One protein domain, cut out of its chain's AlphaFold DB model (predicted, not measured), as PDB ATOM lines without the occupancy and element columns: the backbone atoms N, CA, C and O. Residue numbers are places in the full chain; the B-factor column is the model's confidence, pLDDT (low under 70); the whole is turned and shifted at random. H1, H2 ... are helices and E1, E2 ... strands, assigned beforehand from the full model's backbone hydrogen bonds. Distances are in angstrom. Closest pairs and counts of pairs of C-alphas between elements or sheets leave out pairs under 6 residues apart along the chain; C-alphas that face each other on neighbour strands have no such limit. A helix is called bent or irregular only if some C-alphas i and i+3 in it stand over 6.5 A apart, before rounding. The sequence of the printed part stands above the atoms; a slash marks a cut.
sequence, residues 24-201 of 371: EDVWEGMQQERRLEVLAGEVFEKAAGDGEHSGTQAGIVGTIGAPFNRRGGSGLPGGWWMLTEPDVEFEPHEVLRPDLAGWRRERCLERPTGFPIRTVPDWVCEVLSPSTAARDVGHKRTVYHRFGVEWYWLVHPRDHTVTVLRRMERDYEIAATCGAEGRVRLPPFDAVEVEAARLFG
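This is residues 24 to 201 of the 371 residues of a protein of Deltaproteobacteria bacterium (UniProt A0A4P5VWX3). A twisted six-stranded sheet makes the core, with the long helix H2 over one face and H3 over the other, while a smaller part at one end holds the hairpins E1 E2 and E4 E5, with H1 packed on E1 and E2. Short H4, near the last printed residue, packs on H2. The printed part has 178 residues with four named helices and ten named strands, in the order H1 E1 E2 H2 E3 E4 E5 E6 E7 H3 E8 E9 E10 H4; the large sheet, E3 E6 E7 E8 E9 E10, is mixed. The class is mixed, helices and strands, and the whole is compact, with a radius of gyration of the C-alphas of 15.6 A and spans of 43 by 36 by 35 A.

Begin at H1, residues 24 to 30; its Val 26 and Leu 36 of E1, residues 36 to 39, have the closest C-alphas, 5.5 A apart. E1 forms an antiparallel hairpin with E2, residues 42 to 45, where N 37 and O 44 are 2.9 A apart. H2, residues 51 to 68, is on the large sheet at a height of 8.1 A. The sheet's first edge strand, E3, residues 80 to 84, is antiparallel to E6, residues 100 to 104, with N 81 and O 103 at 2.8 A. Between them, E4, residues 88 to 91, and E5, residues 94 to 96, form a hairpin with N 88 and O 96 at 2.9 A; the closest C-alphas of E5 and E1, Val 95 and Val 38, are 4.8 A apart. E7, residues 123 to 127, H3, residues 133 to 147, and E8, residues 151 to 156, make a strand-helix-strand unit, two parallel neighbour strands joined through a helix, with a right-handed crossover; N 124 and O 151 are 3.0 A apart. H3 is on the face opposite H2, giving three layers, helices on both faces of a sheet. E8, E9, residues 161 to 167, and E10, residues 172 to 178, form a meander, each strand antiparallel to the one before, with N 152 and O 165 at 2.9 A and N 164 and O 176 at 2.8 A. H4, residues 196 to 200, touches H2, the C-alphas of Phe 200 and Thr 56 being 4.1 A apart. Every O i to N i+4 pair is within hydrogen-bond range in H1, but 12 of 14 in H2, 9 of 11 in H3 and 0 of 1 in H4, where 2 of 2 O i to N i+3 pairs are.

Find C-alpha 24 at (9.872, 0.018, -31.035), where H1 begins. H2 runs 24.8 A from C-alpha 51 at (-18.722, -9.994, -27.813), H3 runs 20.2 A, and E9 19.5 A. H3 is only just irregular: C-alphas 137 and 140 are 6.7 A apart. H4 ends at C-alpha 200, (-24.241, -0.867, -27.925).

The C-alphas farthest apart, of Glu 42 and Gly 75, are 45.6 A apart. The printed part has no cut; the links H2 to E3, E6 to E7 and E10 to H4 are long. Look for pLDDT under 70 at residues 48 to 49, 129 to 137 and 175.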
ATOM      1  N   GLU A  24       9.104   1.180 -30.584       94.00
ATOM      2  CA  GLU A  24       9.872   0.018 -31.035       94.00
ATOM      3  C   GLU A  24       9.502  -1.266 -30.268       94.00
ATOM      4  O   GLU A  24       9.358  -2.315 -30.895       94.00
ATOM      5  N   ASP A  25       9.260  -1.192 -28.951       93.62
ATOM      6  CA  ASP A  25       8.808  -2.341 -28.149       93.62
ATOM      7  C   ASP A  25       7.394  -2.812 -28.559       93.62
ATOM      8  O   ASP A  25       7.120  -4.016 -28.607       93.62
ATOM      9  N   VAL A  26       6.497  -1.874 -28.899       91.31
ATOM     10  CA  VAL A  26       5.152  -2.177 -29.430       91.31
ATOM     11  C   VAL A  26       5.270  -2.863 -30.789       91.31
ATOM     12  O   VAL A  26       4.675  -3.917 -31.007       91.31
ATOM     13  N   TRP A  27       6.082  -2.299 -31.682       92.25
ATOM     14  CA  TRP A  27       6.299  -2.801 -33.034       92.25
ATOM     15  C   TRP A  27       6.874  -4.222 -33.054       92.25
ATOM     16  O   TRP A  27       6.384  -5.067 -33.811       92.25
ATOM     17  N   GLU A  28       7.867  -4.505 -32.204       92.00
ATOM     18  CA  GLU A  28       8.442  -5.846 -32.029       92.00
ATOM     19  C   GLU A  28       7.397  -6.849 -31.515       92.00
ATOM     20  O   GLU A  28       7.297  -7.961 -32.041       92.00
ATOM     21  N   GLY A  29       6.566  -6.458 -30.543       89.06
ATOM     22  CA  GLY A  29       5.486  -7.306 -30.036       89.06
ATOM     23  C   GLY A  29       4.353  -7.545 -31.040       89.06
ATOM     24  O   GLY A  29       3.791  -8.641 -31.075       89.06
ATOM     25  N   MET A  30       4.056  -6.582 -31.917       86.56
ATOM     26  CA  MET A  30       3.076  -6.759 -32.998       86.56
ATOM     27  C   MET A  30       3.527  -7.788 -34.045       86.56
ATOM     28  O   MET A  30       2.676  -8.469 -34.613       86.56
ATOM     29  N   GLN A  31       4.839  -7.995 -34.244       87.50
ATOM     30  CA  GLN A  31       5.347  -9.109 -35.071       87.50
ATOM     31  C   GLN A  31       5.072 -10.492 -34.445       87.50
ATOM     32  O   GLN A  31       5.270 -11.514 -35.096       87.50
ATOM     33  N   GLN A  32       4.635 -10.526 -33.183       85.38
ATOM     34  CA  GLN A  32       4.246 -11.717 -32.425       85.38
ATOM     35  C   GLN A  32       2.723 -11.762 -32.191       85.38
ATOM     36  O   GLN A  32       2.264 -12.420 -31.262       85.38
ATOM     37  N   GLU A  33       1.946 -11.026 -32.999       83.62
ATOM     38  CA  GLU A  33       0.478 -10.910 -32.932       83.62
ATOM     39  C   GLU A  33      -0.071 -10.297 -31.622       83.62
ATOM     40  O   GLU A  33      -1.276 -10.325 -31.363       83.62
ATOM     41  N   ARG A  34       0.789  -9.666 -30.807       83.88
ATOM     42  CA  ARG A  34       0.396  -9.042 -29.533       83.88
ATOM     43  C   ARG A  34      -0.197  -7.647 -29.744       83.88
ATOM     44  O   ARG A  34       0.260  -6.873 -30.586       83.88
ATOM     45  N   ARG A  35      -1.201  -7.297 -28.935       84.62
ATOM     46  CA  ARG A  35      -1.812  -5.957 -28.889       84.62
ATOM     47  C   ARG A  35      -1.217  -5.191 -27.715       84.62
ATOM     48  O   ARG A  35      -1.549  -5.498 -26.576       84.62
ATOM     49  N   LEU A  36      -0.321  -4.244 -27.977       90.12
ATOM     50  CA  LEU A  36       0.460  -3.580 -26.932       90.12
ATOM     51  C   LEU A  36       0.237  -2.067 -26.905       90.12
ATOM     52  O   LEU A  36       0.034  -1.450 -27.945       90.12
ATOM     53  N   GLU A  37       0.336  -1.503 -25.707       90.44
ATOM     54  CA  GLU A  37       0.401  -0.068 -25.421       90.44
ATOM     55  C   GLU A  37       1.673   0.219 -24.604       90.44
ATOM     56  O   GLU A  37       2.198  -0.672 -23.929       90.44
ATOM     57  N   VAL A  38       2.151   1.463 -24.622       90.88
ATOM     58  CA  VAL A  38       3.170   1.970 -23.692       90.88
ATOM     59  C   VAL A  38       2.538   3.053 -22.831       90.88
ATOM     60  O   VAL A  38       2.084   4.060 -23.369       90.88
ATOM     61  N   LEU A  39       2.544   2.852 -21.513       86.00
ATOM     62  CA  LEU A  39       2.037   3.797 -20.513       86.00
ATOM     63  C   LEU A  39       3.177   4.133 -19.551       86.00
ATOM     64  O   LEU A  39       3.762   3.214 -18.974       86.00
ATOM     65  N   ALA A  40       3.519   5.412 -19.379       86.81
ATOM     66  CA  ALA A  40       4.631   5.870 -18.535       86.81
ATOM     67  C   ALA A  40       5.974   5.131 -18.776       86.81
ATOM     68  O   ALA A  40       6.770   4.927 -17.856       86.81
ATOM     69  N   GLY A  41       6.239   4.707 -20.017       88.62
ATOM     70  CA  GLY A  41       7.430   3.929 -20.376       88.62
ATOM     71  C   GLY A  41       7.399   2.450 -19.962       88.62
ATOM     72  O   GLY A  41       8.451   1.811 -19.941       88.62
ATOM     73  N   GLU A  42       6.231   1.882 -19.658       88.12
ATOM     74  CA  GLU A  42       6.031   0.444 -19.445       88.12
ATOM     75  C   GLU A  42       5.096  -0.159 -20.504       88.12
ATOM     76  O   GLU A  42       4.098   0.452 -20.878       88.12
ATOM     77  N   VAL A  43       5.410  -1.370 -20.981       87.69
ATOM     78  CA  VAL A  43       4.579  -2.093 -21.960       87.69
ATOM     79  C   VAL A  43       3.411  -2.782 -21.261       87.69
ATOM     80  O   VAL A  43       3.615  -3.594 -20.357       87.69
ATOM     81  N   PHE A  44       2.198  -2.539 -21.750       83.56
ATOM     82  CA  PHE A  44       0.981  -3.228 -21.333       83.56
ATOM     83  C   PHE A  44       0.358  -3.985 -22.500       83.56
ATOM     84  O   PHE A  44       0.449  -3.562 -23.650       83.56
ATOM     85  N   GLU A  45      -0.286  -5.112 -22.203       83.75
ATOM     86  CA  GLU A  45      -1.065  -5.861 -23.187       83.75
ATOM     87  C   GLU A  45      -2.530  -5.422 -23.115       83.75
ATOM     88  O   GLU A  45      -3.145  -5.464 -22.044       83.75
ATOM     89  N   LYS A  46      -3.071  -4.965 -24.247       78.06
ATOM     90  CA  LYS A  46      -4.484  -4.612 -24.383       78.06
ATOM     91  C   LYS A  46      -5.298  -5.899 -24.458       78.06
ATOM     92  O   LYS A  46      -4.958  -6.817 -25.206       78.06
ATOM     93  N   ALA A  47      -6.371  -5.960 -23.678       70.00
ATOM     94  CA  ALA A  47      -7.224  -7.135 -23.606       70.00
ATOM     95  C   ALA A  47      -7.854  -7.483 -24.965       70.00
ATOM     96  O   ALA A  47      -8.090  -6.617 -25.811       70.00
ATOM     97  N   ALA A  48      -8.154  -8.767 -25.164       62.28
ATOM     98  CA  ALA A  48      -9.037  -9.181 -26.243       62.28
ATOM     99  C   ALA A  48     -10.468  -8.722 -25.918       62.28
ATOM    100  O   ALA A  48     -10.950  -8.976 -24.815       62.28
ATOM    101  N   GLY A  49     -11.129  -8.057 -26.866       65.44
ATOM    102  CA  GLY A  49     -12.533  -7.672 -26.723       65.44
ATOM    103  C   GLY A  49     -13.434  -8.906 -26.645       65.44
ATOM    104  O   GLY A  49     -13.250  -9.859 -27.408       65.44
ATOM    105  N   ASP A  50     -14.398  -8.885 -25.725       78.00
ATOM    106  CA  ASP A  50     -15.508  -9.838 -25.704       78.00
ATOM    107  C   ASP A  50     -16.561  -9.473 -26.774       78.00
ATOM    108  O   ASP A  50     -16.349  -8.592 -27.620       78.00
ATOM    109  N   GLY A  51     -17.673 -10.214 -26.813       77.06
ATOM    110  CA  GLY A  51     -18.722  -9.994 -27.813       77.06
ATOM    111  C   GLY A  51     -19.415  -8.645 -27.622       77.06
ATOM    112  O   GLY A  51     -19.734  -7.966 -28.595       77.06
ATOM    113  N   GLU A  52     -19.575  -8.242 -26.367       83.50
ATOM    114  CA  GLU A  52     -20.182  -7.004 -25.902       83.50
ATOM    115  C   GLU A  52     -19.308  -5.789 -26.258       83.50
ATOM    116  O   GLU A  52     -19.810  -4.818 -26.833       83.50
ATOM    117  N   HIS A  53     -17.992  -5.863 -26.011       85.06
ATOM    118  CA  HIS A  53     -17.009  -4.868 -26.464       85.06
ATOM    119  C   HIS A  53     -17.024  -4.718 -27.990       85.06
ATOM    120  O   HIS A  53     -17.241  -3.621 -28.510       85.06
ATOM    121  N   SER A  54     -16.892  -5.837 -28.710       87.88
ATOM    122  CA  SER A  54     -16.830  -5.862 -30.177       87.88
ATOM    123  C   SER A  54     -18.127  -5.353 -30.824       87.88
ATOM    124  O   SER A  54     -18.090  -4.598 -31.800       87.88
ATOM    125  N   GLY A  55     -19.283  -5.743 -30.275       91.12
ATOM    126  CA  GLY A  55     -20.606  -5.305 -30.719       91.12
ATOM    127  C   GLY A  55     -20.837  -3.814 -30.481       91.12
ATOM    128  O   GLY A  55     -21.326  -3.121 -31.372       91.12
ATOM    129  N   THR A  56     -20.390  -3.296 -29.336       92.69
ATOM    130  CA  THR A  56     -20.443  -1.864 -29.007       92.69
ATOM    131  C   THR A  56     -19.521  -1.041 -29.912       92.69
ATOM    132  O   THR A  56     -19.954  -0.047 -30.495       92.69
ATOM    133  N   GLN A  57     -18.274  -1.471 -30.138       93.31
ATOM    134  CA  GLN A  57     -17.355  -0.797 -31.067       93.31
ATOM    135  C   GLN A  57     -17.946  -0.742 -32.491       93.31
ATOM    136  O   GLN A  57     -17.931   0.313 -33.133       93.31
ATOM    137  N   ALA A  58     -18.541  -1.843 -32.967       92.38
ATOM    138  CA  ALA A  58     -19.253  -1.885 -34.244       92.38
ATOM    139  C   ALA A  58     -20.506  -0.984 -34.258       92.38
ATOM    140  O   ALA A  58     -20.747  -0.292 -35.251       92.38
ATOM    141  N   GLY A  59     -21.266  -0.944 -33.161       95.69
ATOM    142  CA  GLY A  59     -22.438  -0.090 -32.965       95.69
ATOM    143  C   GLY A  59     -22.109   1.400 -33.068       95.69
ATOM    144  O   GLY A  59     -22.741   2.123 -33.842       95.69
ATOM    145  N   ILE A  60     -21.054   1.857 -32.387       97.25
ATOM    146  CA  ILE A  60     -20.559   3.241 -32.468       97.25
ATOM    147  C   ILE A  60     -20.058   3.564 -33.885       97.25
ATOM    148  O   ILE A  60     -20.402   4.613 -34.437       97.25
ATOM    149  N   VAL A  61     -19.296   2.668 -34.525       96.06
ATOM    150  CA  VAL A  61     -18.815   2.868 -35.908       96.06
ATOM    151  C   VAL A  61     -19.975   2.944 -36.906       96.06
ATOM    152  O   VAL A  61     -19.962   3.799 -37.794       96.06
ATOM    153  N   GLY A  62     -21.000   2.106 -36.760       94.88
ATOM    154  CA  GLY A  62     -22.198   2.147 -37.600       94.88
ATOM    155  C   GLY A  62     -23.038   3.406 -37.374       94.88
ATOM    156  O   GLY A  62     -23.455   4.052 -38.333       94.88
ATOM    157  N   THR A  63     -23.244   3.782 -36.112       95.56
ATOM    158  CA  THR A  63     -24.182   4.838 -35.700       95.56
ATOM    159  C   THR A  63     -23.590   6.244 -35.823       95.56
ATOM    160  O   THR A  63     -24.233   7.140 -36.366       95.56
ATOM    161  N   ILE A  64     -22.346   6.440 -35.378       97.25
ATOM    162  CA  ILE A  64     -21.627   7.724 -35.433       97.25
ATOM    163  C   ILE A  64     -20.738   7.797 -36.680       97.25
ATOM    164  O   ILE A  64     -20.740   8.793 -37.410       97.25
ATOM    165  N   GLY A  65     -19.999   6.727 -36.979       94.44
ATOM    166  CA  GLY A  65     -19.081   6.707 -38.120       94.44
ATOM    167  C   GLY A  65     -19.791   6.932 -39.457       94.44
ATOM    168  O   GLY A  65     -19.254   7.642 -40.310       94.44
ATOM    169  N   ALA A  66     -21.021   6.435 -39.632       89.25
ATOM    170  CA  ALA A  66     -21.789   6.681 -40.847       89.25
ATOM    171  C   ALA A  66     -22.016   8.187 -41.121       89.25
ATOM    172  O   ALA A  66     -21.522   8.643 -42.157       89.25
ATOM    173  N   PRO A  67     -22.695   8.991 -40.278       94.81
ATOM    174  CA  PRO A  67     -22.901  10.419 -40.542       94.81
ATOM    175  C   PRO A  67     -21.624  11.279 -40.538       94.81
ATOM    176  O   PRO A  67     -21.580  12.265 -41.281       94.81
ATOM    177  N   PHE A  68     -20.589  10.925 -39.762       97.25
ATOM    178  CA  PHE A  68     -19.447  11.820 -39.498       97.25
ATOM    179  C   PHE A  68     -18.127  11.456 -40.204       97.25
ATOM    180  O   PHE A  68     -17.398  12.370 -40.606       97.25
ATOM    181  N   ASN A  69     -17.818  10.175 -40.459       96.38
ATOM    182  CA  ASN A  69     -16.545   9.731 -41.066       96.38
ATOM    183  C   ASN A  69     -16.497   9.913 -42.601       96.38
ATOM    184  O   ASN A  69     -16.186   9.005 -43.372       96.38
ATOM    185  N   ARG A  70     -16.848  11.109 -43.073       93.75
ATOM    186  CA  ARG A  70     -16.922  11.482 -44.492       93.75
ATOM    187  C   ARG A  70     -16.624  12.966 -44.673       93.75
ATOM    188  O   ARG A  70     -16.593  13.726 -43.706       93.75
ATOM    189  N   ARG A  71     -16.405  13.414 -45.913       92.31
ATOM    190  CA  ARG A  71     -16.435  14.857 -46.205       92.31
ATOM    191  C   ARG A  71     -17.854  15.380 -45.949       92.31
ATOM    192  O   ARG A  71     -18.820  14.691 -46.271       92.31
ATOM    193  N   GLY A  72     -17.965  16.571 -45.362       84.88
ATOM    194  CA  GLY A  72     -19.250  17.264 -45.254       84.88
ATOM    195  C   GLY A  72     -19.790  17.658 -46.633       84.88
ATOM    196  O   GLY A  72     -19.047  17.662 -47.616       84.88
ATOM    197  N   GLY A  73     -21.081  17.983 -46.703       75.88
ATOM    198  CA  GLY A  73     -21.741  18.359 -47.960       75.88
ATOM    199  C   GLY A  73     -22.353  17.171 -48.705       75.88
ATOM    200  O   GLY A  73     -21.955  16.846 -49.819       75.88
ATOM    201  N   SER A  74     -23.332  16.511 -48.081       72.75
ATOM    202  CA  SER A  74     -24.176  15.477 -48.718       72.75
ATOM    203  C   SER A  74     -25.536  15.294 -48.018       72.75
ATOM    204  O   SER A  74     -26.122  14.219 -48.057       72.75
ATOM    205  N   GLY A  75     -26.018  16.323 -47.308       83.81
ATOM    206  CA  GLY A  75     -27.152  16.216 -46.373       83.81
ATOM    207  C   GLY A  75     -26.786  15.626 -45.001       83.81
ATOM    208  O   GLY A  75     -27.602  15.664 -44.090       83.81
ATOM    209  N   LEU A  76     -25.551  15.138 -44.834       90.38
ATOM    210  CA  LEU A  76     -24.978  14.680 -43.564       90.38
ATOM    211  C   LEU A  76     -23.819  15.599 -43.128       90.38
ATOM    212  O   LEU A  76     -23.174  16.190 -44.007       90.38
ATOM    213  N   PRO A  77     -23.516  15.708 -41.815       94.31
ATOM    214  CA  PRO A  77     -22.494  16.635 -41.322       94.31
ATOM    215  C   PRO A  77     -21.089  16.323 -41.846       94.31
ATOM    216  O   PRO A  77     -20.380  17.225 -42.291       94.31
ATOM    217  N   GLY A  78     -20.692  15.044 -41.839       95.69
ATOM    218  CA  GLY A  78     -19.317  14.646 -42.128       95.69
ATOM    219  C   GLY A  78     -18.320  15.334 -41.190       95.69
ATOM    220  O   GLY A  78     -18.595  15.548 -40.013       95.69
ATOM    221  N   GLY A  79     -17.160  15.702 -41.729       96.88
ATOM    222  CA  GLY A  79     -16.176  16.541 -41.041       96.88
ATOM    223  C   GLY A  79     -15.075  15.774 -40.313       96.88
ATOM    224  O   GLY A  79     -14.082  16.394 -39.948       96.88
ATOM    225  N   TRP A  80     -15.169  14.446 -40.194       98.12
ATOM    226  CA  TRP A  80     -14.211  13.640 -39.432       98.12
ATOM    227  C   TRP A  80     -13.485  12.590 -40.279       98.12
ATOM    228  O   TRP A  80     -14.014  12.066 -41.268       98.12
ATOM    229  N   TRP A  81     -12.255  12.289 -39.875       98.06
ATOM    230  CA  TRP A  81     -11.614  10.992 -40.053       98.06
ATOM    231  C   TRP A  81     -11.811  10.216 -38.756       98.06
ATOM    232  O   TRP A  81     -11.455  10.731 -37.704       98.06
ATOM    233  N   MET A  82     -12.357   9.006 -38.815       98.06
ATOM    234  CA  MET A  82     -12.484   8.117 -37.654       98.06
ATOM    235  C   MET A  82     -11.802   6.787 -37.968       98.06
ATOM    236  O   MET A  82     -11.990   6.248 -39.064       98.06
ATOM    237  N   LEU A  83     -11.003   6.291 -37.025       97.44
ATOM    238  CA  LEU A  83     -10.219   5.060 -37.126       97.44
ATOM    239  C   LEU A  83     -10.492   4.166 -35.906       97.44
ATOM    240  O   LEU A  83     -10.671   4.667 -34.798       97.44
ATOM    241  N   THR A  84     -10.505   2.854 -36.132       95.75
ATOM    242  CA  THR A  84     -10.581   1.796 -35.111       95.75
ATOM    243  C   THR A  84      -9.180   1.341 -34.726       95.75
ATOM    244  O   THR A  84      -8.369   1.122 -35.628       95.75
ATOM    245  N   GLU A  85      -8.908   1.158 -33.434       94.31
ATOM    246  CA  GLU A  85      -7.623   0.645 -32.921       94.31
ATOM    247  C   GLU A  85      -6.344   1.357 -33.447       94.31
ATOM    248  O   GLU A  85      -5.352   0.671 -33.717       94.31
ATOM    249  N   PRO A  86      -6.299   2.692 -33.659       96.06
ATOM    250  CA  PRO A  86      -5.081   3.334 -34.146       96.06
ATOM    251  C   PRO A  86      -4.005   3.385 -33.055       96.06
ATOM    252  O   PRO A  86      -4.262   3.869 -31.957       96.06
ATOM    253  N   ASP A  87      -2.778   2.985 -33.383       96.62
ATOM    254  CA  ASP A  87      -1.606   3.280 -32.552       96.62
ATOM    255  C   ASP A  87      -1.281   4.778 -32.621       96.62
ATOM    256  O   ASP A  87      -0.935   5.289 -33.691       96.62
ATOM    257  N   VAL A  88      -1.380   5.483 -31.492       97.62
ATOM    258  CA  VAL A  88      -1.108   6.922 -31.376       97.62
ATOM    259  C   VAL A  88       0.055   7.155 -30.411       97.62
ATOM    260  O   VAL A  88      -0.043   6.856 -29.223       97.62
ATOM    261  N   GLU A  89       1.151   7.716 -30.920       97.88
ATOM    262  CA  GLU A  89       2.301   8.150 -30.120       97.88
ATOM    263  C   GLU A  89       2.073   9.603 -29.699       97.88
ATOM    264  O   GLU A  89       2.104  10.514 -30.529       97.88
ATOM    265  N   PHE A  90       1.818   9.806 -28.406       96.88
ATOM    266  CA  PHE A  90       1.629  11.129 -27.809       96.88
ATOM    267  C   PHE A  90       2.972  11.740 -27.383       96.88
ATOM    268  O   PHE A  90       3.237  12.917 -27.617       96.88
ATOM    269  N   GLU A  91       3.848  10.912 -26.812       96.06
ATOM    270  CA  GLU A  91       5.267  11.189 -26.564       96.06
ATOM    271  C   GLU A  91       6.055   9.860 -26.612       96.06
ATOM    272  O   GLU A  91       5.430   8.798 -26.612       96.06
ATOM    273  N   PRO A  92       7.405   9.851 -26.641       94.44
ATOM    274  CA  PRO A  92       8.187   8.625 -26.865       94.44
ATOM    275  C   PRO A  92       7.928   7.468 -25.885       94.44
ATOM    276  O   PRO A  92       8.267   6.329 -26.192       94.44
ATOM    277  N   HIS A  93       7.347   7.760 -24.719       94.94
ATOM    278  CA  HIS A  93       7.026   6.807 -23.653       94.94
ATOM    279  C   HIS A  93       5.518   6.751 -23.331       94.94
ATOM    280  O   HIS A  93       5.137   6.247 -22.277       94.94
ATOM    281  N   GLU A  94       4.669   7.254 -24.234       94.31
ATOM    282  CA  GLU A  94       3.204   7.154 -24.184       94.31
ATOM    283  C   GLU A  94       2.677   6.829 -25.590       94.31
ATOM    284  O   GLU A  94       2.489   7.713 -26.436       94.31
ATOM    285  N   VAL A  95       2.447   5.540 -25.840       96.31
ATOM    286  CA  VAL A  95       1.854   5.038 -27.080       96.31
ATOM    287  C   VAL A  95       0.563   4.315 -26.736       96.31
ATOM    288  O   VAL A  95       0.591   3.220 -26.176       96.31
ATOM    289  N   LEU A  96      -0.567   4.933 -27.064       95.44
ATOM    290  CA  LEU A  96      -1.894   4.427 -26.718       95.44
ATOM    291  C   LEU A  96      -2.585   3.854 -27.951       95.44
ATOM    292  O   LEU A  96      -2.386   4.345 -29.064       95.44
ATOM    293  N   ARG A  97      -3.462   2.874 -27.735       94.81
ATOM    294  CA  ARG A  97      -4.336   2.313 -28.765       94.81
ATOM    295  C   ARG A  97      -5.796   2.434 -28.319       94.81
ATOM    296  O   ARG A  97      -6.362   1.444 -27.849       94.81
ATOM    297  N   PRO A  98      -6.418   3.623 -28.452       95.56
ATOM    298  CA  PRO A  98      -7.844   3.775 -28.185       95.56
ATOM    299  C   PRO A  98      -8.678   2.847 -29.077       95.56
ATOM    300  O   PRO A  98      -8.321   2.622 -30.235       95.56
ATOM    301  N   ASP A  99      -9.806   2.339 -28.575       95.31
ATOM    302  CA  ASP A  99     -10.730   1.525 -29.383       95.31
ATOM    303  C   ASP A  99     -11.202   2.287 -30.631       95.31
ATOM    304  O   ASP A  99     -11.274   1.736 -31.736       95.31
ATOM    305  N   LEU A 100     -11.493   3.580 -30.470       97.94
ATOM    306  CA  LEU A 100     -11.852   4.498 -31.548       97.94
ATOM    307  C   LEU A 100     -11.184   5.859 -31.337       97.94
ATOM    308  O   LEU A 100     -11.198   6.409 -30.235       97.94
ATOM    309  N   ALA A 101     -10.669   6.457 -32.411       98.56
ATOM    310  CA  ALA A 101     -10.201   7.842 -32.398       98.56
ATOM    311  C   ALA A 101     -10.648   8.617 -33.640       98.56
ATOM    312  O   ALA A 101     -10.857   8.054 -34.720       98.56
ATOM    313  N   GLY A 102     -10.799   9.931 -33.475       98.50
ATOM    314  CA  GLY A 102     -11.325  10.844 -34.478       98.50
ATOM    315  C   GLY A 102     -10.502  12.121 -34.606       98.50
ATOM    316  O   GLY A 102     -10.135  12.738 -33.612       98.50
ATOM    317  N   TRP A 103     -10.279  12.550 -35.846       98.56
ATOM    318  CA  TRP A 103      -9.634  13.812 -36.202       98.56
ATOM    319  C   TRP A 103     -10.579  14.638 -37.073       98.56
ATOM    320  O   TRP A 103     -11.129  14.139 -38.060       98.56
ATOM    321  N   ARG A 104     -10.745  15.919 -36.753       97.94
ATOM    322  CA  ARG A 104     -11.481  16.881 -37.569       97.94
ATOM    323  C   ARG A 104     -10.696  17.140 -38.849       97.94
ATOM    324  O   ARG A 104      -9.525  17.510 -38.820       97.94
ATOM    325  N   ARG A 105     -11.358  17.017 -39.997       97.00
ATOM    326  CA  ARG A 105     -10.770  17.225 -41.333       97.00
ATOM    327  C   ARG A 105     -10.237  18.638 -41.555       97.00
ATOM    328  O   ARG A 105      -9.399  18.830 -42.424       97.00
ATOM    329  N   GLU A 106     -10.728  19.616 -40.799       95.19
ATOM    330  CA  GLU A 106     -10.236  20.999 -40.826       95.19
ATOM    331  C   GLU A 106      -8.887  21.167 -40.105       95.19
ATOM    332  O   GLU A 106      -8.083  21.998 -40.513       95.19
ATOM    333  N   ARG A 107      -8.617  20.345 -39.076       93.88
ATOM    334  CA  ARG A 107      -7.329  20.284 -38.360       93.88
ATOM    335  C   ARG A 107      -6.369  19.273 -39.004       93.88
ATOM    336  O   ARG A 107      -5.158  19.459 -38.968       93.88
ATOM    337  N   CYS A 108      -6.907  18.234 -39.647       95.44
ATOM    338  CA  CYS A 108      -6.170  17.157 -40.303       95.44
ATOM    339  C   CYS A 108      -6.669  16.970 -41.754       95.44
ATOM    340  O   CYS A 108      -7.578  16.181 -42.026       95.44
ATOM    341  N   LEU A 109      -6.109  17.750 -42.689       92.88
ATOM    342  CA  LEU A 109      -6.574  17.828 -44.089       92.88
ATOM    343  C   LEU A 109      -6.472  16.484 -44.832       92.88
ATOM    344  O   LEU A 109      -7.363  16.111 -45.601       92.88
ATOM    345  N   GLU A 110      -5.392  15.751 -44.579       94.00
ATOM    346  CA  GLU A 110      -5.169  14.389 -45.057       94.00
ATOM    347  C   GLU A 110      -5.552  13.382 -43.967       94.00
ATOM    348  O   GLU A 110      -5.582  13.712 -42.784       94.00
ATOM    349  N   ARG A 111      -5.890  12.149 -44.353       95.56
ATOM    350  CA  ARG A 111      -6.217  11.105 -43.374       95.56
ATOM    351  C   ARG A 111      -4.931  10.675 -42.657       95.56
ATOM    352  O   ARG A 111      -3.973  10.378 -43.364       95.56
ATOM    353  N   PRO A 112      -4.917  10.528 -41.320       95.44
ATOM    354  CA  PRO A 112      -3.825   9.847 -40.631       95.44
ATOM    355  C   PRO A 112      -3.579   8.445 -41.215       95.44
ATOM    356  O   PRO A 112      -4.523   7.695 -41.476       95.44
ATOM    357  N   THR A 113      -2.316   8.096 -41.458       93.44
ATOM    358  CA  THR A 113      -1.913   6.814 -42.061       93.44
ATOM    359  C   THR A 113      -0.598   6.310 -41.491       93.44
ATOM    360  O   THR A 113       0.267   7.113 -41.147       93.44
ATOM    361  N   GLY A 114      -0.417   4.989 -41.509       91.38
ATOM    362  CA  GLY A 114       0.749   4.336 -40.920       91.38
ATOM    363  C   GLY A 114       0.642   4.258 -39.400       91.38
ATOM    364  O   GLY A 114      -0.415   4.524 -38.830       91.38
ATOM    365  N   PHE A 115       1.745   3.878 -38.767       90.44
ATOM    366  CA  PHE A 115       1.875   3.757 -37.321       90.44
ATOM    367  C   PHE A 115       3.301   4.165 -36.882       90.44
ATOM    368  O   PHE A 115       4.246   4.017 -37.666       90.44
ATOM    369  N   PRO A 116       3.468   4.702 -35.664       95.00
ATOM    370  CA  PRO A 116       2.393   5.268 -34.863       95.00
ATOM    371  C   PRO A 116       1.930   6.593 -35.491       95.00
ATOM    372  O   PRO A 116       2.706   7.323 -36.121       95.00
ATOM    373  N   ILE A 117       0.652   6.916 -35.332       97.38
ATOM    374  CA  ILE A 117       0.109   8.225 -35.691       97.38
ATOM    375  C   ILE A 117       0.601   9.233 -34.647       97.38
ATOM    376  O   ILE A 117       0.395   9.048 -33.454       97.38
ATOM    377  N   ARG A 118       1.250  10.311 -35.101       96.38
ATOM    378  CA  ARG A 118       1.814  11.375 -34.239       96.38
ATOM    379  C   ARG A 118       0.958  12.642 -34.171       96.38
ATOM    380  O   ARG A 118       1.326  13.617 -33.525       96.38
ATOM    381  N   THR A 119      -0.178  12.652 -34.865       96.75
ATOM    382  CA  THR A 119      -1.161  13.736 -34.781       96.75
ATOM    383  C   THR A 119      -2.144  13.403 -33.667       96.75
ATOM    384  O   THR A 119      -2.847  12.399 -33.765       96.75
ATOM    385  N   VAL A 120      -2.230  14.250 -32.642       97.50
ATOM    386  CA  VAL A 120      -3.180  14.080 -31.530       97.50
ATOM    387  C   VAL A 120      -4.627  14.020 -32.058       97.50
ATOM    388  O   VAL A 120      -4.984  14.845 -32.904       97.50
ATOM    389  N   PRO A 121      -5.454  13.052 -31.617       98.56
ATOM    390  CA  PRO A 121      -6.870  12.988 -31.970       98.56
ATOM    391  C   PRO A 121      -7.694  14.072 -31.271       98.56
ATOM    392  O   PRO A 121      -7.424  14.484 -30.148       98.56
ATOM    393  N   ASP A 122      -8.760  14.496 -31.937       98.75
ATOM    394  CA  ASP A 122      -9.711  15.490 -31.438       98.75
ATOM    395  C   ASP A 122     -10.825  14.856 -30.588       98.75
ATOM    396  O   ASP A 122     -11.422  15.516 -29.736       98.75
ATOM    397  N   TRP A 123     -11.094  13.572 -30.828       98.81
ATOM    398  CA  TRP A 123     -12.004  12.722 -30.067       98.81
ATOM    399  C   TRP A 123     -11.376  11.341 -29.877       98.81
ATOM    400  O   TRP A 123     -10.810  10.793 -30.823       98.81
ATOM    401  N   VAL A 124     -11.516  10.763 -28.688       98.69
ATOM    402  CA  VAL A 124     -11.221   9.348 -28.419       98.69
ATOM    403  C   VAL A 124     -12.400   8.701 -27.706       98.69
ATOM    404  O   VAL A 124     -13.136   9.364 -26.973       98.69
ATOM    405  N   CYS A 125     -12.587   7.407 -27.919       97.94
ATOM    406  CA  CYS A 125     -13.605   6.616 -27.251       97.94
ATOM    407  C   CYS A 125     -13.019   5.267 -26.854       97.94
ATOM    408  O   CYS A 125     -12.481   4.560 -27.705       97.94
ATOM    409  N   GLU A 126     -13.168   4.934 -25.574       93.44
ATOM    410  CA  GLU A 126     -12.788   3.647 -24.999       93.44
ATOM    411  C   GLU A 126     -14.064   2.910 -24.582       93.44
ATOM    412  O   GLU A 126     -14.894   3.434 -23.829       93.44
ATOM    413  N   VAL A 127     -14.228   1.698 -25.100       88.19
ATOM    414  CA  VAL A 127     -15.267   0.752 -24.714       88.19
ATOM    415  C   VAL A 127     -14.687  -0.090 -23.581       88.19
ATOM    416  O   VAL A 127     -13.722  -0.834 -23.739       88.19
ATOM    417  N   LEU A 128     -15.244   0.070 -22.388       79.06
ATOM    418  CA  LEU A 128     -14.640  -0.433 -21.165       79.06
ATOM    419  C   LEU A 128     -14.704  -1.960 -21.089       79.06
ATOM    420  O   LEU A 128     -15.776  -2.557 -21.165       79.06
ATOM    421  N   SER A 129     -13.548  -2.583 -20.849       66.50
ATOM    422  CA  SER A 129     -13.466  -3.975 -20.404       66.50
ATOM    423  C   SER A 129     -13.175  -4.029 -18.896       66.50
ATOM    424  O   SER A 129     -12.431  -3.176 -18.393       66.50
ATOM    425  N   PRO A 130     -13.626  -5.068 -18.164       59.34
ATOM    426  CA  PRO A 130     -13.284  -5.248 -16.747       59.34
ATOM    427  C   PRO A 130     -11.771  -5.264 -16.462       59.34
ATOM    428  O   PRO A 130     -11.335  -4.972 -15.352       59.34
ATOM    429  N   SER A 131     -10.958  -5.607 -17.467       54.97
ATOM    430  CA  SER A 131      -9.499  -5.735 -17.366       54.97
ATOM    431  C   SER A 131      -8.702  -4.472 -17.725       54.97
ATOM    432  O   SER A 131      -7.505  -4.397 -17.429       54.97
ATOM    433  N   THR A 132      -9.341  -3.480 -18.355       55.59
ATOM    434  CA  THR A 132      -8.703  -2.218 -18.776       55.59
ATOM    435  C   THR A 132      -9.263  -0.995 -18.060       55.59
ATOM    436  O   THR A 132      -8.514  -0.036 -17.894       55.59
ATOM    437  N   ALA A 133     -10.498  -1.058 -17.541       56.28
ATOM    438  CA  ALA A 133     -11.241   0.094 -17.029       56.28
ATOM    439  C   ALA A 133     -10.436   1.026 -16.106       56.28
ATOM    440  O   ALA A 133     -10.473   2.237 -16.292       56.28
ATOM    441  N   ALA A 134      -9.646   0.489 -15.167       55.81
ATOM    442  CA  ALA A 134      -8.809   1.290 -14.263       55.81
ATOM    443  C   ALA A 134      -7.725   2.132 -14.978       55.81
ATOM    444  O   ALA A 134      -7.356   3.201 -14.498       55.81
ATOM    445  N   ARG A 135      -7.206   1.669 -16.125       58.53
ATOM    446  CA  ARG A 135      -6.261   2.431 -16.965       58.53
ATOM    447  C   ARG A 135      -6.982   3.481 -17.798       58.53
ATOM    448  O   ARG A 135      -6.464   4.586 -17.940       58.53
ATOM    449  N   ASP A 136      -8.157   3.126 -18.313       55.25
ATOM    450  CA  ASP A 136      -8.971   3.979 -19.175       55.25
ATOM    451  C   ASP A 136      -9.492   5.196 -18.376       55.25
ATOM    452  O   ASP A 136      -9.200   6.340 -18.722       55.25
ATOM    453  N   VAL A 137     -10.124   4.977 -17.213       57.84
ATOM    454  CA  VAL A 137     -10.598   6.077 -16.341       57.84
ATOM    455  C   VAL A 137      -9.473   6.842 -15.626       57.84
ATOM    456  O   VAL A 137      -9.704   7.960 -15.169       57.84
ATOM    457  N   GLY A 138      -8.275   6.252 -15.531       70.19
ATOM    458  CA  GLY A 138      -7.107   6.789 -14.825       70.19
ATOM    459  C   GLY A 138      -6.029   7.349 -15.760       70.19
ATOM    460  O   GLY A 138      -6.139   8.462 -16.266       70.19
ATOM    461  N   HIS A 139      -4.946   6.593 -15.976       77.56
ATOM    462  CA  HIS A 139      -3.759   7.075 -16.707       77.56
ATOM    463  C   HIS A 139      -4.081   7.607 -18.111       77.56
ATOM    464  O   HIS A 139      -3.606   8.682 -18.479       77.56
ATOM    465  N   LYS A 140      -4.916   6.904 -18.890       82.12
ATOM    466  CA  LYS A 140      -5.260   7.340 -20.251       82.12
ATOM    467  C   LYS A 140      -6.015   8.668 -20.258       82.12
ATOM    468  O   LYS A 140      -5.643   9.545 -21.033       82.12
ATOM    469  N   ARG A 141      -6.986   8.866 -19.353       85.19
ATOM    470  CA  ARG A 141      -7.652  10.166 -19.125       85.19
ATOM    471  C   ARG A 141      -6.623  11.286 -18.944       85.19
ATOM    472  O   ARG A 141      -6.709  12.305 -19.629       85.19
ATOM    473  N   THR A 142      -5.619  11.082 -18.090       83.19
ATOM    474  CA  THR A 142      -4.546  12.061 -17.842       83.19
ATOM    475  C   THR A 142      -3.699  12.332 -19.087       83.19
ATOM    476  O   THR A 142      -3.407  13.491 -19.387       83.19
ATOM    477  N   VAL A 143      -3.329  11.302 -19.859       87.94
ATOM    478  CA  VAL A 143      -2.589  11.475 -21.124       87.94
ATOM    479  C   VAL A 143      -3.432  12.243 -22.149       87.94
ATOM    480  O   VAL A 143      -2.975  13.261 -22.669       87.94
ATOM    481  N   TYR A 144      -4.676  11.826 -22.393       95.19
ATOM    482  CA  TYR A 144      -5.591  12.488 -23.328       95.19
ATOM    483  C   TYR A 144      -5.836  13.960 -22.953       95.19
ATOM    484  O   TYR A 144      -5.763  14.836 -23.822       95.19
ATOM    485  N   HIS A 145      -6.016  14.262 -21.660       93.94
ATOM    486  CA  HIS A 145      -6.144  15.639 -21.173       93.94
ATOM    487  C   HIS A 145      -4.872  16.451 -21.434       93.94
ATOM    488  O   HIS A 145      -4.931  17.525 -22.044       93.94
ATOM    489  N   ARG A 146      -3.714  15.925 -21.019       93.12
ATOM    490  CA  ARG A 146      -2.410  16.591 -21.129       93.12
ATOM    491  C   ARG A 146      -2.070  16.966 -22.570       93.12
ATOM    492  O   ARG A 146      -1.574  18.065 -22.801       93.12
ATOM    493  N   PHE A 147      -2.375  16.091 -23.528       97.00
ATOM    494  CA  PHE A 147      -2.077  16.317 -24.945       97.00
ATOM    495  C   PHE A 147      -3.158  17.072 -25.726       97.00
ATOM    496  O   PHE A 147      -2.931  17.416 -26.884       97.00
ATOM    497  N   GLY A 148      -4.292  17.408 -25.106       96.25
ATOM    498  CA  GLY A 148      -5.281  18.297 -25.723       96.25
ATOM    499  C   GLY A 148      -6.412  17.605 -26.481       96.25
ATOM    500  O   GLY A 148      -7.101  18.280 -27.244       96.25
ATOM    501  N   VAL A 149      -6.642  16.304 -26.263       98.44
ATOM    502  CA  VAL A 149      -7.801  15.596 -26.830       98.44
ATOM    503  C   VAL A 149      -9.080  16.252 -26.303       98.44
ATOM    504  O   VAL A 149      -9.322  16.288 -25.099       98.44
ATOM    505  N   GLU A 150      -9.893  16.818 -27.193       98.31
ATOM    506  CA  GLU A 150     -10.982  17.731 -26.818       98.31
ATOM    507  C   GLU A 150     -12.191  16.992 -26.218       98.31
ATOM    508  O   GLU A 150     -12.832  17.493 -25.289       98.31
ATOM    509  N   TRP A 151     -12.463  15.782 -26.716       98.38
ATOM    510  CA  TRP A 151     -13.599  14.947 -26.326       98.38
ATOM    511  C   TRP A 151     -13.155  13.521 -26.007       98.38
ATOM    512  O   TRP A 151     -12.463  12.894 -26.807       98.38
ATOM    513  N   TYR A 152     -13.595  12.995 -24.868       95.69
ATOM    514  CA  TYR A 152     -13.324  11.621 -24.457       95.69
ATOM    515  C   TYR A 152     -14.647  10.918 -24.138       95.69
ATOM    516  O   TYR A 152     -15.439  11.406 -23.341       95.69
ATOM    517  N   TRP A 153     -14.940   9.805 -24.800       96.81
ATOM    518  CA  TRP A 153     -16.087   8.958 -24.479       96.81
ATOM    519  C   TRP A 153     -15.631   7.714 -23.711       96.81
ATOM    520  O   TRP A 153     -14.693   7.030 -24.122       96.81
ATOM    521  N   LEU A 154     -16.332   7.416 -22.622       85.06
ATOM    522  CA  LEU A 154     -16.249   6.155 -21.893       85.06
ATOM    523  C   LEU A 154     -17.564   5.413 -22.123       85.06
ATOM    524  O   LEU A 154     -18.627   5.964 -21.834       85.06
ATOM    525  N   VAL A 155     -17.508   4.193 -22.650       85.56
ATOM    526  CA  VAL A 155     -18.709   3.404 -22.959       85.56
ATOM    527  C   VAL A 155     -18.666   2.102 -22.178       85.56
ATOM    528  O   VAL A 155     -17.742   1.318 -22.368       85.56
ATOM    529  N   HIS A 156     -19.643   1.850 -21.304       82.44
ATOM    530  CA  HIS A 156     -19.740   0.576 -20.593       82.44
ATOM    531  C   HIS A 156     -20.666  -0.371 -21.372       82.44
ATOM    532  O   HIS A 156     -21.884  -0.167 -21.365       82.44
ATOM    533  N   PRO A 157     -20.129  -1.403 -22.053       76.25
ATOM    534  CA  PRO A 157     -20.916  -2.218 -22.976       76.25
ATOM    535  C   PRO A 157     -21.966  -3.080 -22.262       76.25
ATOM    536  O   PRO A 157     -22.981  -3.400 -22.862       76.25
ATOM    537  N   ARG A 158     -21.755  -3.427 -20.982       78.19
ATOM    538  CA  ARG A 158     -22.665  -4.287 -20.196       78.19
ATOM    539  C   ARG A 158     -23.749  -3.528 -19.433       78.19
ATOM    540  O   ARG A 158     -24.831  -4.061 -19.231       78.19
ATOM    541  N   ASP A 159     -23.472  -2.282 -19.046       73.69
ATOM    542  CA  ASP A 159     -24.443  -1.425 -18.334       73.69
ATOM    543  C   ASP A 159     -25.248  -0.567 -19.320       73.69
ATOM    544  O   ASP A 159     -26.118   0.206 -18.921       73.69
ATOM    545  N   HIS A 160     -24.895  -0.663 -20.605       80.31
ATOM    546  CA  HIS A 160     -25.357   0.176 -21.695       80.31
ATOM    547  C   HIS A 160     -25.319   1.677 -21.372       80.31
ATOM    548  O   HIS A 160     -26.289   2.397 -21.610       80.31
ATOM    549  N   THR A 161     -24.192   2.160 -20.839       80.88
ATOM    550  CA  THR A 161     -23.978   3.586 -20.554       80.88
ATOM    551  C   THR A 161     -22.917   4.207 -21.457       80.88
ATOM    552  O   THR A 161     -21.884   3.600 -21.746       80.88
ATOM    553  N   VAL A 162     -23.150   5.453 -21.876       82.12
ATOM    554  CA  VAL A 162     -22.117   6.342 -22.426       82.12
ATOM    555  C   VAL A 162     -21.922   7.511 -21.473       82.12
ATOM    556  O   VAL A 162     -22.885   8.205 -21.149       82.12
ATOM    557  N   THR A 163     -20.674   7.779 -21.093       83.50
ATOM    558  CA  THR A 163     -20.254   9.019 -20.432       83.50
ATOM    559  C   THR A 163     -19.422   9.837 -21.410       83.50
ATOM    560  O   THR A 163     -18.337   9.429 -21.826       83.50
ATOM    561  N   VAL A 164     -19.931  11.012 -21.773       83.94
ATOM    562  CA  VAL A 164     -19.254  11.971 -22.645       83.94
ATOM    563  C   VAL A 164     -18.523  12.991 -21.791       83.94
ATOM    564  O   VAL A 164     -19.138  13.772 -21.064       83.94
ATOM    565  N   LEU A 165     -17.205  13.018 -21.927       79.56
ATOM    566  CA  LEU A 165     -16.313  13.937 -21.247       79.56
ATOM    567  C   LEU A 165     -15.813  15.020 -22.210       79.56
ATOM    568  O   LEU A 165     -15.374  14.729 -23.326       79.56
ATOM    569  N   ARG A 166     -15.821  16.274 -21.753       90.12
ATOM    570  CA  ARG A 166     -15.235  17.419 -22.461       90.12
ATOM    571  C   ARG A 166     -14.004  17.918 -21.724       90.12
ATOM    572  O   ARG A 166     -14.042  18.113 -20.512       90.12
ATOM    573  N   ARG A 167     -12.917  18.156 -22.456       91.88
ATOM    574  CA  ARG A 167     -11.679  18.691 -21.889       91.88
ATOM    575  C   ARG A 167     -11.859  20.143 -21.446       91.88
ATOM    576  O   ARG A 167     -12.161  21.008 -22.269       91.88
ATOM    577  N   MET A 168     -11.575  20.411 -20.177       88.25
ATOM    578  CA  MET A 168     -11.528  21.748 -19.582       88.25
ATOM    579  C   MET A 168     -10.080  22.115 -19.217       88.25
ATOM    580  O   MET A 168      -9.139  21.392 -19.551       88.25
ATOM    581  N   GLU A 169      -9.866  23.266 -18.575       80.44
ATOM    582  CA  GLU A 169      -8.515  23.760 -18.253       80.44
ATOM    583  C   GLU A 169      -7.732  22.798 -17.344       80.44
ATOM    584  O   GLU A 169      -6.554  22.550 -17.592       80.44
ATOM    585  N   ARG A 170      -8.393  22.238 -16.320       77.62
ATOM    586  CA  ARG A 170      -7.751  21.432 -15.265       77.62
ATOM    587  C   ARG A 170      -7.898  19.921 -15.439       77.62
ATOM    588  O   ARG A 170      -6.956  19.206 -15.136       77.62
ATOM    589  N   ASP A 171      -9.053  19.463 -15.910       79.12
ATOM    590  CA  ASP A 171      -9.366  18.049 -16.162       79.12
ATOM    591  C   ASP A 171     -10.533  17.962 -17.179       79.12
ATOM    592  O   ASP A 171     -10.890  18.960 -17.812       79.12
ATOM    593  N   TYR A 172     -11.118  16.785 -17.369       76.31
ATOM    594  CA  TYR A 172     -12.364  16.542 -18.083       76.31
ATOM    595  C   TYR A 172     -13.612  16.717 -17.198       76.31
ATOM    596  O   TYR A 172     -13.706  16.133 -16.119       76.31
ATOM    597  N   GLU A 173     -14.632  17.398 -17.719       77.25
ATOM    598  CA  GLU A 173     -15.971  17.479 -17.114       77.25
ATOM    599  C   GLU A 173     -16.978  16.601 -17.874       77.25
ATOM    600  O   GLU A 173     -16.857  16.411 -19.087       77.25
ATOM    601  N   ILE A 174     -17.988  16.070 -17.173       83.12
ATOM    602  CA  ILE A 174     -19.095  15.324 -17.792       83.12
ATOM    603  C   ILE A 174     -19.978  16.311 -18.561       83.12
ATOM    604  O   ILE A 174     -20.621  17.176 -17.973       83.12
ATOM    605  N   ALA A 175     -20.016  16.164 -19.885       66.75
ATOM    606  CA  ALA A 175     -20.829  16.981 -20.781       66.75
ATOM    607  C   ALA A 175     -22.179  16.329 -21.123       66.75
ATOM    608  O   ALA A 175     -23.139  17.042 -21.404       66.75
ATOM    609  N   ALA A 176     -22.258  14.994 -21.113       70.00
ATOM    610  CA  ALA A 176     -23.502  14.237 -21.252       70.00
ATOM    611  C   ALA A 176     -23.345  12.808 -20.709       70.00
ATOM    612  O   ALA A 176     -22.245  12.253 -20.712       70.00
ATOM    613  N   THR A 177     -24.458  12.193 -20.317       74.12
ATOM    614  CA  THR A 177     -24.576  10.752 -20.056       74.12
ATOM    615  C   THR A 177     -25.848  10.213 -20.710       74.12
ATOM    616  O   THR A 177     -26.837  10.939 -20.820       74.12
ATOM    617  N   CYS A 178     -25.848   8.955 -21.152       74.06
ATOM    618  CA  CYS A 178     -27.073   8.274 -21.582       74.06
ATOM    619  C   CYS A 178     -27.033   6.761 -21.334       74.06
ATOM    620  O   CYS A 178     -25.954   6.169 -21.291       74.06
ATOM    621  N   GLY A 179     -28.220   6.158 -21.202       77.25
ATOM    622  CA  GLY A 179     -28.431   4.708 -21.268       77.25
ATOM    623  C   GLY A 179     -28.649   4.213 -22.708       77.25
ATOM    624  O   GLY A 179     -28.396   4.950 -23.662       77.25
ATOM    625  N   ALA A 180     -29.197   3.001 -22.872       78.50
ATOM    626  CA  ALA A 180     -29.659   2.466 -24.166       78.50
ATOM    627  C   ALA A 180     -31.022   3.005 -24.640       78.50
ATOM    628  O   ALA A 180     -31.426   2.729 -25.770       78.50
ATOM    629  N   GLU A 181     -31.756   3.718 -23.791       79.38
ATOM    630  CA  GLU A 181     -33.151   4.075 -24.053       79.38
ATOM    631  C   GLU A 181     -33.303   5.303 -24.958       79.38
ATOM    632  O   GLU A 181     -32.621   6.319 -24.808       79.38
ATOM    633  N   GLY A 182     -34.265   5.215 -25.878       82.69
ATOM    634  CA  GLY A 182     -34.708   6.333 -26.700       82.69
ATOM    635  C   GLY A 182     -33.625   6.932 -27.600       82.69
ATOM    636  O   GLY A 182     -32.772   6.241 -28.163       82.69
ATOM    637  N   ARG A 183     -33.710   8.252 -27.780       90.06
ATOM    638  CA  ARG A 183     -32.951   9.011 -28.778       90.06
ATOM    639  C   ARG A 183     -32.076  10.068 -28.137       90.06
ATOM    640  O   ARG A 183     -32.535  10.835 -27.295       90.06
ATOM    641  N   VAL A 184     -30.825  10.135 -28.581       90.19
ATOM    642  CA  VAL A 184     -29.787  10.969 -27.967       90.19
ATOM    643  C   VAL A 184     -29.020  11.793 -28.992       90.19
ATOM    644  O   VAL A 184     -28.884  11.426 -30.161       90.19
ATOM    645  N   ARG A 185     -28.484  12.920 -28.520       92.88
ATOM    646  CA  ARG A 185     -27.518  13.774 -29.219       92.88
ATOM    647  C   ARG A 185     -26.309  13.920 -28.311       92.88
ATOM    648  O   ARG A 185     -26.406  14.545 -27.259       92.88
ATOM    649  N   LEU A 186     -25.193  13.309 -28.694       89.81
ATOM    650  CA  LEU A 186     -23.988  13.240 -27.870       89.81
ATOM    651  C   LEU A 186     -22.869  14.064 -28.520       89.81
ATOM    652  O   LEU A 186     -22.475  13.743 -29.644       89.81
ATOM    653  N   PRO A 187     -22.333  15.109 -27.867       89.50
ATOM    654  CA  PRO A 187     -21.248  15.892 -28.445       89.50
ATOM    655  C   PRO A 187     -19.950  15.060 -28.530       89.50
ATOM    656  O   PRO A 187     -19.709  14.203 -27.677       89.50
ATOM    657  N   PRO A 188     -19.099  15.260 -29.555       97.62
ATOM    658  CA  PRO A 188     -19.153  16.301 -30.590       97.62
ATOM    659  C   PRO A 188     -19.980  15.918 -31.841       97.62
ATOM    660  O   PRO A 188     -19.757  16.460 -32.926       97.62
ATOM    661  N   PHE A 189     -20.891  14.950 -31.712       97.81
ATOM    662  CA  PHE A 189     -21.700  14.364 -32.787       97.81
ATOM    663  C   PHE A 189     -23.200  14.709 -32.669       97.81
ATOM    664  O   PHE A 189     -24.047  14.136 -33.354       97.81
ATOM    665  N   ASP A 190     -23.531  15.703 -31.847       95.50
ATOM    666  CA  ASP A 190     -24.873  16.170 -31.479       95.50
ATOM    667  C   ASP A 190     -25.684  16.779 -32.642       95.50
ATOM    668  O   ASP A 190     -26.909  16.917 -32.560       95.50
ATOM    669  N   ALA A 191     -25.029  17.053 -33.776       94.38
ATOM    670  CA  ALA A 191     -25.685  17.433 -35.026       94.38
ATOM    671  C   ALA A 191     -26.677  16.364 -35.538       94.38
ATOM    672  O   ALA A 191     -27.658  16.707 -36.204       94.38
ATOM    673  N   VAL A 192     -26.468  15.084 -35.204       92.56
ATOM    674  CA  VAL A 192     -27.377  13.976 -35.539       92.56
ATOM    675  C   VAL A 192     -27.968  13.394 -34.259       92.56
ATOM    676  O   VAL A 192     -27.278  13.219 -33.262       92.56
ATOM    677  N   GLU A 193     -29.262  13.100 -34.304       96.00
ATOM    678  CA  GLU A 193     -29.952  12.323 -33.277       96.00
ATOM    679  C   GLU A 193     -29.908  10.846 -33.648       96.00
ATOM    680  O   GLU A 193     -30.182  10.489 -34.799       96.00
ATOM    681  N   VAL A 194     -29.559  10.001 -32.685       92.56
ATOM    682  CA  VAL A 194     -29.377   8.561 -32.882       92.56
ATOM    683  C   VAL A 194     -30.170   7.770 -31.847       92.56
ATOM    684  O   VAL A 194     -30.351   8.231 -30.723       92.56
ATOM    685  N   GLU A 195     -30.634   6.577 -32.223       94.88
ATOM    686  CA  GLU A 195     -31.202   5.611 -31.270       94.88
ATOM    687  C   GLU A 195     -30.076   5.120 -30.350       94.88
ATOM    688  O   GLU A 195     -29.091   4.556 -30.838       94.88
ATOM    689  N   ALA A 196     -30.196   5.329 -29.038       90.25
ATOM    690  CA  ALA A 196     -29.104   5.093 -28.096       90.25
ATOM    691  C   ALA A 196     -28.693   3.610 -28.033       90.25
ATOM    692  O   ALA A 196     -27.504   3.301 -28.051       90.25
ATOM    693  N   ALA A 197     -29.661   2.690 -28.099       89.75
ATOM    694  CA  ALA A 197     -29.444   1.242 -28.165       89.75
ATOM    695  C   ALA A 197     -28.440   0.817 -29.261       89.75
ATOM    696  O   ALA A 197     -27.626  -0.084 -29.048       89.75
ATOM    697  N   ARG A 198     -28.431   1.512 -30.411       95.12
ATOM    698  CA  ARG A 198     -27.546   1.192 -31.547       95.12
ATOM    699  C   ARG A 198     -26.070   1.485 -31.265       95.12
ATOM    700  O   ARG A 198     -25.212   0.933 -31.950       95.12
ATOM    701  N   LEU A 199     -25.756   2.301 -30.255       92.81
ATOM    702  CA  LEU A 199     -24.381   2.519 -29.791       92.81
ATOM    703  C   LEU A 199     -23.792   1.246 -29.162       92.81
ATOM    704  O   LEU A 199     -22.599   1.010 -29.296       92.81
ATOM    705  N   PHE A 200     -24.631   0.394 -28.571       91.56
ATOM    706  CA  PHE A 200     -24.241  -0.867 -27.925       91.56
ATOM    707  C   PHE A 200     -24.389  -2.090 -28.849       91.56
ATOM    708  O   PHE A 200     -24.268  -3.229 -28.414       91.56
ATOM    709  N   GLY A 201     -24.679  -1.866 -30.137       91.12
ATOM    710  CA  GLY A 201     -24.921  -2.936 -31.111       91.12
ATOM    711  C   GLY A 201     -26.308  -3.589 -31.023       91.12
ATOM    712  O   GLY A 201     -26.537  -4.590 -31.697       91.12
TER     713      GLY A 201